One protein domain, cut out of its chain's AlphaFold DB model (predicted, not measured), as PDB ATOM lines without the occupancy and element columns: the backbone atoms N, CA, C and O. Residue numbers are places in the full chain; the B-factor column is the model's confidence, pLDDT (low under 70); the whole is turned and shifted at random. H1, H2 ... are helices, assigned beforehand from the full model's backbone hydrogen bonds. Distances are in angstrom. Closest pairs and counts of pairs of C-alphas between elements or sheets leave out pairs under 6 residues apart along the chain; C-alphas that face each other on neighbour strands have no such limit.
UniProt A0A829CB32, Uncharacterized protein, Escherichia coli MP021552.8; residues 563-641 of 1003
ATOM      1  N   PRO A 563      40.924  34.709  29.958       86.94
ATOM      2  CA  PRO A 563      39.555  34.412  29.541       86.94
ATOM      3  C   PRO A 563      38.532  35.129  30.433       86.94
ATOM      4  O   PRO A 563      38.768  35.300  31.622       86.94
ATOM      5  N   GLY A 564      37.395  35.541  29.864       76.38
ATOM      6  CA  GLY A 564      36.374  36.317  30.587       76.38
ATOM      7  C   GLY A 564      35.349  35.500  31.384       76.38
ATOM      8  O   GLY A 564      34.730  36.044  32.294       76.38
ATOM      9  N   ASP A 565      35.156  34.218  31.060       76.62
ATOM     10  CA  ASP A 565      34.252  33.323  31.791       76.62
ATOM     11  C   ASP A 565      34.872  31.929  31.925       76.62
ATOM     12  O   ASP A 565      35.135  31.248  30.929       76.62
ATOM     13  N   VAL A 566      35.155  31.530  33.164       76.94
ATOM     14  CA  VAL A 566      35.792  30.259  33.506       76.94
ATOM     15  C   VAL A 566      35.266  29.748  34.846       76.94
ATOM     16  O   VAL A 566      34.844  30.530  35.681       76.94
ATOM     17  N   GLY A 567      35.286  28.432  35.070       78.44
ATOM     18  CA  GLY A 567      34.825  27.866  36.346       78.44
ATOM     19  C   GLY A 567      35.751  28.173  37.534       78.44
ATOM     20  O   GLY A 567      36.929  28.470  37.338       78.44
ATOM     21  N   ASP A 568      35.243  27.986  38.759       77.75
ATOM     22  CA  ASP A 568      35.887  28.328  40.047       77.75
ATOM     23  C   ASP A 568      37.376  27.951  40.148       77.75
ATOM     24  O   ASP A 568      38.214  28.722  40.621       77.75
ATOM     25  N   GLU A 569      37.735  26.758  39.667       80.69
ATOM     26  CA  GLU A 569      39.113  26.260  39.697       80.69
ATOM     27  C   GLU A 569      40.071  27.143  38.877       80.69
ATOM     28  O   GLU A 569      41.204  27.393  39.283       80.69
ATOM     29  N   LYS A 570      39.616  27.658  37.731       86.06
ATOM     30  CA  LYS A 570      40.394  28.560  36.873       86.06
ATOM     31  C   LYS A 570      40.462  29.967  37.444       86.06
ATOM     32  O   LYS A 570      41.510  30.595  37.322       86.06
ATOM     33  N   CYS A 571      39.413  30.428  38.122       85.81
ATOM     34  CA  CYS A 571      39.437  31.701  38.841       85.81
ATOM     35  C   CYS A 571      40.525  31.710  39.927       85.81
ATOM     36  O   CYS A 571      41.217  32.712  40.087       85.81
ATOM     37  N   SER A 572      40.753  30.579  40.610       86.69
ATOM     38  CA  SER A 572      41.881  30.422  41.545       86.69
ATOM     39  C   SER A 572      43.241  30.616  40.860       86.69
ATOM     40  O   SER A 572      44.091  31.354  41.362       86.69
ATOM     41  N   VAL A 573      43.437  30.025  39.676       89.44
ATOM     42  CA  VAL A 573      44.673  30.191  38.886       89.44
ATOM     43  C   VAL A 573      44.851  31.642  38.440       89.44
ATOM     44  O   VAL A 573      45.930  32.201  38.610       89.44
ATOM     45  N   ILE A 574      43.790  32.280  37.935       90.75
ATOM     46  CA  ILE A 574      43.808  33.696  37.533       90.75
ATOM     47  C   ILE A 574      44.150  34.590  38.729       90.75
ATOM     48  O   ILE A 574      44.963  35.498  38.583       90.75
ATOM     49  N   ARG A 575      43.611  34.307  39.924       89.25
ATOM     50  CA  ARG A 575      43.944  35.044  41.154       89.25
ATOM     51  C   ARG A 575      45.434  34.964  41.471       89.25
ATOM     52  O   ARG A 575      46.029  35.981  41.811       89.25
ATOM     53  N   LYS A 576      46.039  33.777  41.348       90.44
ATOM     54  CA  LYS A 576      47.481  33.588  41.570       90.44
ATOM     55  C   LYS A 576      48.323  34.323  40.528       90.44
ATOM     56  O   LYS A 576      49.276  34.995  40.901       90.44
ATOM     57  N   ILE A 577      47.951  34.238  39.249       91.75
ATOM     58  CA  ILE A 577      48.631  34.945  38.150       91.75
ATOM     59  C   ILE A 577      48.572  36.462  38.363       91.75
ATOM     60  O   ILE A 577      49.604  37.124  38.292       91.75
ATOM     61  N   ALA A 578      47.386  36.999  38.664       90.12
ATOM     62  CA  ALA A 578      47.187  38.422  38.924       90.12
ATOM     63  C   ALA A 578      47.963  38.886  40.167       90.12
ATOM     64  O   ALA A 578      48.647  39.900  40.104       90.12
ATOM     65  N   GLY A 579      47.930  38.108  41.256       88.19
ATOM     66  CA  GLY A 579      48.681  38.391  42.484       88.19
ATOM     67  C   GLY A 579      50.198  38.237  42.375       88.19
ATOM     68  O   GLY A 579      50.899  38.551  43.324       88.19
ATOM     69  N   ALA A 580      50.715  37.744  41.250       89.81
ATOM     70  CA  ALA A 580      52.147  37.701  40.963       89.81
ATOM     71  C   ALA A 580      52.547  38.623  39.795       89.81
ATOM     72  O   ALA A 580      53.703  38.597  39.382       89.81
ATOM     73  N   GLY A 581      51.606  39.383  39.217       88.81
ATOM     74  CA  GLY A 581      51.862  40.243  38.056       88.81
ATOM     75  C   GLY A 581      52.240  39.490  36.769       88.81
ATOM     76  O   GLY A 581      52.814  40.079  35.861       88.81
ATOM     77  N   LEU A 582      51.932  38.191  36.657       91.31
ATOM     78  CA  LEU A 582      52.370  37.325  35.546       91.31
ATOM     79  C   LEU A 582      51.430  37.381  34.327       91.31
ATOM     80  O   LEU A 582      51.102  36.356  33.722       91.31
ATOM     81  N   PHE A 583      50.959  38.567  33.952       92.31
ATOM     82  CA  PHE A 583      50.119  38.769  32.770       92.31
ATOM     83  C   PHE A 583      50.480  40.071  32.056       92.31
ATOM     84  O   PHE A 583      50.927  41.032  32.675       92.31
ATOM     85  N   LYS A 584      50.283  40.112  30.736       90.88
ATOM     86  CA  LYS A 584      50.529  41.329  29.959       90.88
ATOM     87  C   LYS A 584      49.367  42.301  30.093       90.88
ATOM     88  O   LYS A 584      48.197  41.902  30.039       90.88
ATOM     89  N   TYR A 585      49.709  43.579  30.206       91.69
ATOM     90  CA  TYR A 585      48.735  44.653  30.243       91.69
ATOM     91  C   TYR A 585      47.884  44.661  28.962       91.69
ATOM     92  O   TYR A 585      48.389  44.656  27.838       91.69
ATOM     93  N   SER A 586      46.571  44.639  29.161       91.25
ATOM     94  CA  SER A 586      45.561  45.048  28.192       91.25
ATOM     95  C   SER A 586      44.262  45.305  28.944       91.25
ATOM     96  O   SER A 586      43.962  44.640  29.941       91.25
ATOM     97  N   VAL A 587      43.454  46.231  28.440       88.25
ATOM     98  CA  VAL A 587      42.124  46.531  28.987       88.25
ATOM     99  C   VAL A 587      41.253  45.284  29.118       88.25
ATOM    100  O   VAL A 587      40.577  45.082  30.127       88.25
ATOM    101  N   SER A 588      41.263  44.430  28.092       89.19
ATOM    102  CA  SER A 588      40.487  43.192  28.086       89.19
ATOM    103  C   SER A 588      40.945  42.239  29.187       89.19
ATOM    104  O   SER A 588      40.091  41.662  29.857       89.19
ATOM    105  N   ASN A 589      42.254  42.112  29.430       91.25
ATOM    106  CA  ASN A 589      42.776  41.297  30.526       91.25
ATOM    107  C   ASN A 589      42.360  41.852  31.891       91.25
ATOM    108  O   ASN A 589      41.866  41.081  32.707       91.25
ATOM    109  N   LEU A 590      42.485  43.164  32.124       90.12
ATOM    110  CA  LEU A 590      42.071  43.801  33.385       90.12
ATOM    111  C   LEU A 590      40.579  43.577  33.666       90.12
ATOM    112  O   LEU A 590      40.199  43.112  34.744       90.12
ATOM    113  N   LYS A 591      39.736  43.811  32.654       88.81
ATOM    114  CA  LYS A 591      38.298  43.537  32.721       88.81
ATOM    115  C   LYS A 591      38.015  42.065  33.017       88.81
ATOM    116  O   LYS A 591      37.179  41.760  33.864       88.81
ATOM    117  N   ASN A 592      38.695  41.143  32.339       89.06
ATOM    118  CA  ASN A 592      38.476  39.707  32.512       89.06
ATOM    119  C   ASN A 592      38.955  39.205  33.882       89.06
ATOM    120  O   ASN A 592      38.286  38.355  34.466       89.06
ATOM    121  N   VAL A 593      40.037  39.762  34.439       89.12
ATOM    122  CA  VAL A 593      40.459  39.504  35.828       89.12
ATOM    123  C   VAL A 593      39.353  39.904  36.796       89.12
ATOM    124  O   VAL A 593      38.937  39.079  37.608       89.12
ATOM    125  N   TYR A 594      38.823  41.124  36.674       88.06
ATOM    126  CA  TYR A 594      37.713  41.575  37.514       88.06
ATOM    127  C   TYR A 594      36.485  40.666  37.383       88.06
ATOM    128  O   TYR A 594      35.954  40.193  38.389       88.06
ATOM    129  N   LEU A 595      36.073  40.338  36.154       85.44
ATOM    130  CA  LEU A 595      34.912  39.480  35.904       85.44
ATOM    131  C   LEU A 595      35.079  38.059  36.461       85.44
ATOM    132  O   LEU A 595      34.108  37.504  36.967       85.44
ATOM    133  N   CYS A 596      36.280  37.477  36.397       84.50
ATOM    134  CA  CYS A 596      36.545  36.133  36.920       84.50
ATOM    135  C   CYS A 596      36.599  36.100  38.453       84.50
ATOM    136  O   CYS A 596      36.148  35.140  39.075       84.50
ATOM    137  N   LEU A 597      37.155  37.134  39.085       83.56
ATOM    138  CA  LEU A 597      37.363  37.148  40.536       83.56
ATOM    139  C   LEU A 597      36.132  37.596  41.336       83.56
ATOM    140  O   LEU A 597      36.069  37.310  42.530       83.56
ATOM    141  N   THR A 598      35.149  38.222  40.682       79.31
ATOM    142  CA  THR A 598      33.860  38.645  41.267       79.31
ATOM    143  C   THR A 598      32.707  37.662  41.006       79.31
ATOM    144  O   THR A 598      31.538  37.976  41.240       79.31
ATOM    145  N   GLN A 599      32.994  36.447  40.515       65.00
ATOM    146  CA  GLN A 599      31.954  35.453  40.214       65.00
ATOM    147  C   GLN A 599      31.196  34.934  41.458       65.00
ATOM    148  O   GLN A 599      30.097  34.392  41.306       65.00
ATOM    149  N   ASP A 600      31.704  35.147  42.677       54.12
ATOM    150  CA  ASP A 600      31.075  34.666  43.912       54.12
ATOM    151  C   ASP A 600      30.009  35.636  44.488       54.12
ATOM    152  O   ASP A 600      30.303  36.675  45.062       54.12
ATOM    153  N   LYS A 601      28.743  35.244  44.287       55.50
ATOM    154  CA  LYS A 601      27.479  35.490  45.027       55.50
ATOM    155  C   LYS A 601      27.336  36.721  45.959       55.50
ATOM    156  O   LYS A 601      27.880  36.746  47.056       55.50
ATOM    157  N   ASN A 602      26.317  37.534  45.624       50.50
ATOM    158  CA  ASN A 602      25.487  38.437  46.460       50.50
ATOM    159  C   ASN A 602      25.782  39.944  46.456       50.50
ATOM    160  O   ASN A 602      24.988  40.680  47.041       50.50
ATOM    161  N   GLU A 603      26.813  40.424  45.767       52.66
ATOM    162  CA  GLU A 603      27.060  41.868  45.644       52.66
ATOM    163  C   GLU A 603      26.550  42.414  44.304       52.66
ATOM    164  O   GLU A 603      26.617  41.747  43.265       52.66
ATOM    165  N   GLU A 604      25.981  43.622  44.335       55.44
ATOM    166  CA  GLU A 604      25.649  44.374  43.127       55.44
ATOM    167  C   GLU A 604      26.936  44.575  42.326       55.44
ATOM    168  O   GLU A 604      27.874  45.232  42.772       55.44
ATOM    169  N   ARG A 605      27.008  43.956  41.144       62.72
ATOM    170  CA  ARG A 605      28.180  44.077  40.279       62.72
ATOM    171  C   ARG A 605      28.295  45.519  39.811       62.72
ATOM    172  O   ARG A 605      27.471  45.968  39.014       62.72
ATOM    173  N   MET A 606      29.354  46.201  40.235       71.56
ATOM    174  CA  MET A 606      29.754  47.444  39.592       71.56
ATOM    175  C   MET A 606      30.133  47.135  38.142       71.56
ATOM    176  O   MET A 606      30.863  46.174  37.864       71.56
ATOM    177  N   SER A 607      29.583  47.906  37.203       81.50
ATOM    178  CA  SER A 607      29.938  47.757  35.795       81.50
ATOM    179  C   SER A 607      31.355  48.274  35.588       81.50
ATOM    180  O   SER A 607      31.606  49.459  35.786       81.50
ATOM    181  N   PHE A 608      32.256  47.409  35.117       84.75
ATOM    182  CA  PHE A 608      33.638  47.789  34.799       84.75
ATOM    183  C   PHE A 608      33.717  48.948  33.797       84.75
ATOM    184  O   PHE A 608      34.663  49.717  33.826       84.75
ATOM    185  N   SER A 609      32.728  49.089  32.908       83.81
ATOM    186  CA  SER A 609      32.687  50.214  31.965       83.81
ATOM    187  C   SER A 609      32.351  51.550  32.630       83.81
ATOM    188  O   SER A 609      32.677  52.583  32.069       83.81
ATOM    189  N   LEU A 610      31.660  51.531  33.775       85.62
ATOM    190  CA  LEU A 610      31.223  52.743  34.472       85.62
ATOM    191  C   LEU A 610      32.214  53.158  35.563       85.62
ATOM    192  O   LEU A 610      32.458  54.347  35.703       85.62
ATOM    193  N   TYR A 611      32.787  52.188  36.289       88.62
ATOM    194  CA  TYR A 611      33.681  52.421  37.437       88.62
ATOM    195  C   TYR A 611      34.955  51.556  37.371       88.62
ATOM    196  O   TYR A 611      35.130  50.642  38.189       88.62
ATOM    197  N   PRO A 612      35.807  51.738  36.349       88.56
ATOM    198  CA  PRO A 612      36.954  50.871  36.101       88.56
ATOM    199  C   PRO A 612      38.012  50.860  37.226       88.56
ATOM    200  O   PRO A 612      38.526  49.776  37.519       88.56
ATOM    201  N   PHE A 613      38.321  51.981  37.895       88.62
ATOM    202  CA  PHE A 613      39.283  52.004  39.013       88.62
ATOM    203  C   PHE A 613      38.727  51.306  40.254       88.62
ATOM    204  O   PHE A 613      39.351  50.360  40.741       88.62
ATOM    205  N   HIS A 614      37.528  51.681  40.718       87.44
ATOM    206  CA  HIS A 614      36.877  51.039  41.872       87.44
ATOM    207  C   HIS A 614      36.733  49.525  41.683       87.44
ATOM    208  O   HIS A 614      36.935  48.753  42.623       87.44
ATOM    209  N   CYS A 615      36.435  49.069  40.461       86.06
ATOM    210  CA  CYS A 615      36.381  47.641  40.147       86.06
ATOM    211  C   CYS A 615      37.732  46.945  40.392       86.06
ATOM    212  O   CYS A 615      37.763  45.877  41.003       86.06
ATOM    213  N   LEU A 616      38.849  47.525  39.947       86.75
ATOM    214  CA  LEU A 616      40.177  46.927  40.124       86.75
ATOM    215  C   LEU A 616      40.661  47.008  41.578       86.75
ATOM    216  O   LEU A 616      41.206  46.029  42.091       86.75
ATOM    217  N   GLU A 617      40.409  48.123  42.263       85.81
ATOM    218  CA  GLU A 617      40.765  48.311  43.675       85.81
ATOM    219  C   GLU A 617      39.996  47.362  44.602       85.81
ATOM    220  O   GLU A 617      40.571  46.837  45.559       85.81
ATOM    221  N   SER A 618      38.729  47.058  44.282       85.06
ATOM    222  CA  SER A 618      37.901  46.117  45.056       85.06
ATOM    223  C   SER A 618      38.523  44.720  45.192       85.06
ATOM    224  O   SER A 618      38.226  43.990  46.137       85.06
ATOM    225  N   LEU A 619      39.423  44.347  44.275       84.12
ATOM    226  CA  LEU A 619      40.108  43.056  44.292       84.12
ATOM    227  C   LEU A 619      41.231  42.986  45.338       84.12
ATOM    228  O   LEU A 619      41.634  41.877  45.695       84.12
ATOM    229  N   ALA A 620      41.727  44.135  45.818       84.12
ATOM    230  CA  ALA A 620      42.822  44.261  46.783       84.12
ATOM    231  C   ALA A 620      44.109  43.501  46.382       84.12
ATOM    232  O   ALA A 620      44.715  42.804  47.198       84.12
ATOM    233  N   ILE A 621      44.524  43.621  45.113       87.38
ATOM    234  CA  ILE A 621      45.742  43.001  44.563       87.38
ATOM    235  C   ILE A 621      46.771  44.096  44.235       87.38
ATOM    236  O   ILE A 621      46.556  44.884  43.317       87.38
ATOM    237  N   SER A 622      47.902  44.127  44.949       86.44
ATOM    238  CA  SER A 622      48.966  45.137  44.790       86.44
ATOM    239  C   SER A 622      49.611  45.130  43.404       86.44
ATOM    240  O   SER A 622      49.760  46.166  42.764       86.44
ATOM    241  N   GLU A 623      49.936  43.953  42.892       86.81
ATOM    242  CA  GLU A 623      50.620  43.765  41.616       86.81
ATOM    243  C   GLU A 623      49.731  44.217  40.445       86.81
ATOM    244  O   GLU A 623      50.214  44.741  39.445       86.81
ATOM    245  N   LEU A 624      48.407  44.086  40.587       87.50
ATOM    246  CA  LEU A 624      47.435  44.589  39.615       87.50
ATOM    247  C   LEU A 624      47.449  46.119  39.559       87.50
ATOM    248  O   LEU A 624      47.399  46.687  38.468       87.50
ATOM    249  N   THR A 625      47.545  46.779  40.719       85.56
ATOM    250  CA  THR A 625      47.667  48.241  40.780       85.56
ATOM    251  C   THR A 625      48.984  48.718  40.174       85.56
ATOM    252  O   THR A 625      48.984  49.680  39.415       85.56
ATOM    253  N   GLU A 626      50.091  48.007  40.396       87.19
ATOM    254  CA  GLU A 626      51.383  48.341  39.786       87.19
ATOM    255  C   GLU A 626      51.340  48.231  38.249       87.19
ATOM    256  O   GLU A 626      51.777  49.145  37.543       87.19
ATOM    257  N   VAL A 627      50.746  47.155  37.715       87.25
ATOM    258  CA  VAL A 627      50.572  46.958  36.262       87.25
ATOM    259  C   VAL A 627      49.681  48.042  35.647       87.25
ATOM    260  O   VAL A 627      49.970  48.508  34.541       87.25
ATOM    261  N   LEU A 628      48.619  48.448  36.352       89.12
ATOM    262  CA  LEU A 628      47.727  49.532  35.942       89.12
ATOM    263  C   LEU A 628      48.482  50.863  35.858       89.12
ATOM    264  O   LEU A 628      48.496  51.482  34.799       89.12
ATOM    265  N   TRP A 629      49.146  51.271  36.943       87.94
ATOM    266  CA  TRP A 629      49.840  52.560  37.024       87.94
ATOM    267  C   TRP A 629      51.017  52.665  36.050       87.94
ATOM    268  O   TRP A 629      51.247  53.723  35.473       87.94
ATOM    269  N   THR A 630      51.701  51.552  35.767       89.75
ATOM    270  CA  THR A 630      52.754  51.503  34.734       89.75
ATOM    271  C   THR A 630      52.213  51.791  33.323       89.75
ATOM    272  O   THR A 630      52.959  52.248  32.462       89.75
ATOM    273  N   ASN A 631      50.926  51.533  33.068       90.94
ATOM    274  CA  ASN A 631      50.277  51.695  31.760       90.94
ATOM    275  C   ASN A 631      49.069  52.653  31.828       90.94
ATOM    276  O   ASN A 631      48.122  52.530  31.048       90.94
ATOM    277  N   ILE A 632      49.100  53.600  32.770       90.81
ATOM    278  CA  ILE A 632      47.955  54.443  33.131       90.81
ATOM    279  C   ILE A 632      47.427  55.273  31.955       90.81
ATOM    280  O   ILE A 632      46.219  55.426  31.801       90.81
ATOM    281  N   GLU A 633      48.307  55.755  31.078       90.56
ATOM    282  CA  GLU A 633      47.919  56.581  29.931       90.56
ATOM    283  C   GLU A 633      47.041  55.823  28.931       90.56
ATOM    284  O   GLU A 633      45.989  56.318  28.527       90.56
ATOM    285  N   ASP A 634      47.443  54.604  28.556       89.69
ATOM    286  CA  ASP A 634      46.654  53.768  27.650       89.69
ATOM    287  C   ASP A 634      45.313  53.405  28.290       89.69
ATOM    288  O   ASP A 634      44.276  53.473  27.632       89.69
ATOM    289  N   PHE A 635      45.311  53.097  29.588       91.56
ATOM    290  CA  PHE A 635      44.092  52.781  30.328       91.56
ATOM    291  C   PHE A 635      43.107  53.952  30.340       91.56
ATOM    292  O   PHE A 635      41.907  53.767  30.104       91.56
ATOM    293  N   ILE A 636      43.617  55.169  30.555       90.25
ATOM    294  CA  ILE A 636      42.800  56.378  30.540       90.25
ATOM    295  C   ILE A 636      42.148  56.559  29.168       90.25
ATOM    296  O   ILE A 636      40.930  56.723  29.066       90.25
ATOM    297  N   LEU A 637      42.961  56.506  28.110       88.88
ATOM    298  CA  LEU A 637      42.520  56.766  26.741       88.88
ATOM    299  C   LEU A 637      41.555  55.706  26.203       88.88
ATOM    300  O   LEU A 637      40.738  56.018  25.337       88.88
ATOM    301  N   SER A 638      41.665  54.467  26.681       87.25
ATOM    302  CA  SER A 638      40.910  53.323  26.165       87.25
ATOM    303  C   SER A 638      39.624  53.014  26.932       87.25
ATOM    304  O   SER A 638      38.706  52.457  26.331       87.25
ATOM    305  N   VAL A 639      39.546  53.329  28.233       88.81
ATOM    306  CA  VAL A 639      38.387  52.983  29.080       88.81
ATOM    307  C   VAL A 639      37.908  54.143  29.934       88.81
ATOM    308  O   VAL A 639      36.712  54.414  29.952       88.81
ATOM    309  N   PHE A 640      38.805  54.811  30.665       89.81
ATOM    310  CA  PHE A 640      38.399  55.763  31.706       89.81
ATOM    311  C   PHE A 640      37.627  56.965  31.151       89.81
ATOM    312  O   PHE A 640      36.633  57.373  31.743       89.81
ATOM    313  N   ILE A 641      38.031  57.502  29.995       89.62
ATOM    314  CA  ILE A 641      37.358  58.660  29.377       89.62
ATOM    315  C   ILE A 641      35.886  58.374  29.040       89.62
ATOM    316  O   ILE A 641      35.066  59.288  29.041       89.62
TER     317      ILE A 641
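AT A GLANCE: This is residues 563 to 641 of the 1003 residues of an uncharacterized protein of Escherichia coli MP021552.8 (UniProt A0A829CB32). Five short helices make a small, rounded body with H2 in its middle: H1 packs on H2 near Cys 596, H5 lies near the other end of H2, by Val 587, and H3 and H4 lie over one side of it. H1 and H5 lie toward opposite ends of the longest axis, and residues 598 to 611 make a wide loop with no named element between H2 and H3. The printed part has 79 residues, with five named helices in the order H1, H2, H3, H4, H5 and no named strand; the class is all helix. It is compact, with a radius of gyration of the C-alphas of 11.9 A and spans of 33 by 28 by 20 A.

HOW THE PARTS SIT: H1, residues 568 to 578, touches H2, residues 587 to 597. Their closest C-alphas, those of Cys 571 and Cys 596, are 5.6 A apart, and the helices run opposite ways at a steep tilt of 48 degrees. H2 only just touches H3, residues 612 to 617, with 3 pairs of C-alphas within 8 A; the closest, those of Tyr 594 and Leu 616, are 6.4 A apart. H3 and H4, residues 622 to 630, only just touch, with 3 pairs of C-alphas within 8 A, and they touch only at the corner, the closest C-alphas being those of Glu 617 and Thr 625 at 7.5 A. H2 and H4 are near each other, with 5 pairs of C-alphas within 10 A. H1 and H4 are close but not clearly touching, the closest C-alphas being those of Ala 578 and Leu 624 at 6.2 A. H5, residues 632 to 638, touches no helix. It is close to H2 but not clearly touching, about perpendicular at 83 degrees, with the C-alphas of Val 587 and Phe 635 closest at 6.7 A. H5 is apart from H1 and H3. In H1, H2, H3, H4 and H5, every O i to N i+4 pair is within hydrogen-bond range.

IN THESE COORDINATES: H1 begins at C-alpha 568, at (35.887, 28.328, 40.047), and measures 15.2 A from first to last C-alpha. H2 measures 15.6 A and begins at C-alpha 587, at (42.124, 46.531, 28.987). H3 measures 8.9 A, H4 12.5 A and H5 10.0 A. H5 ends at C-alpha 638, at (40.910, 53.323, 26.165).

THE WHOLE: The two C-alphas farthest apart, those of Glu 569 and Ile 641, are 34.0 A apart. The printed part has no cut. The link from H2 to H3 is long, with 14 residues. The mean pLDDT of the printed part is 84.3, and residues 599 to 605 are under 70.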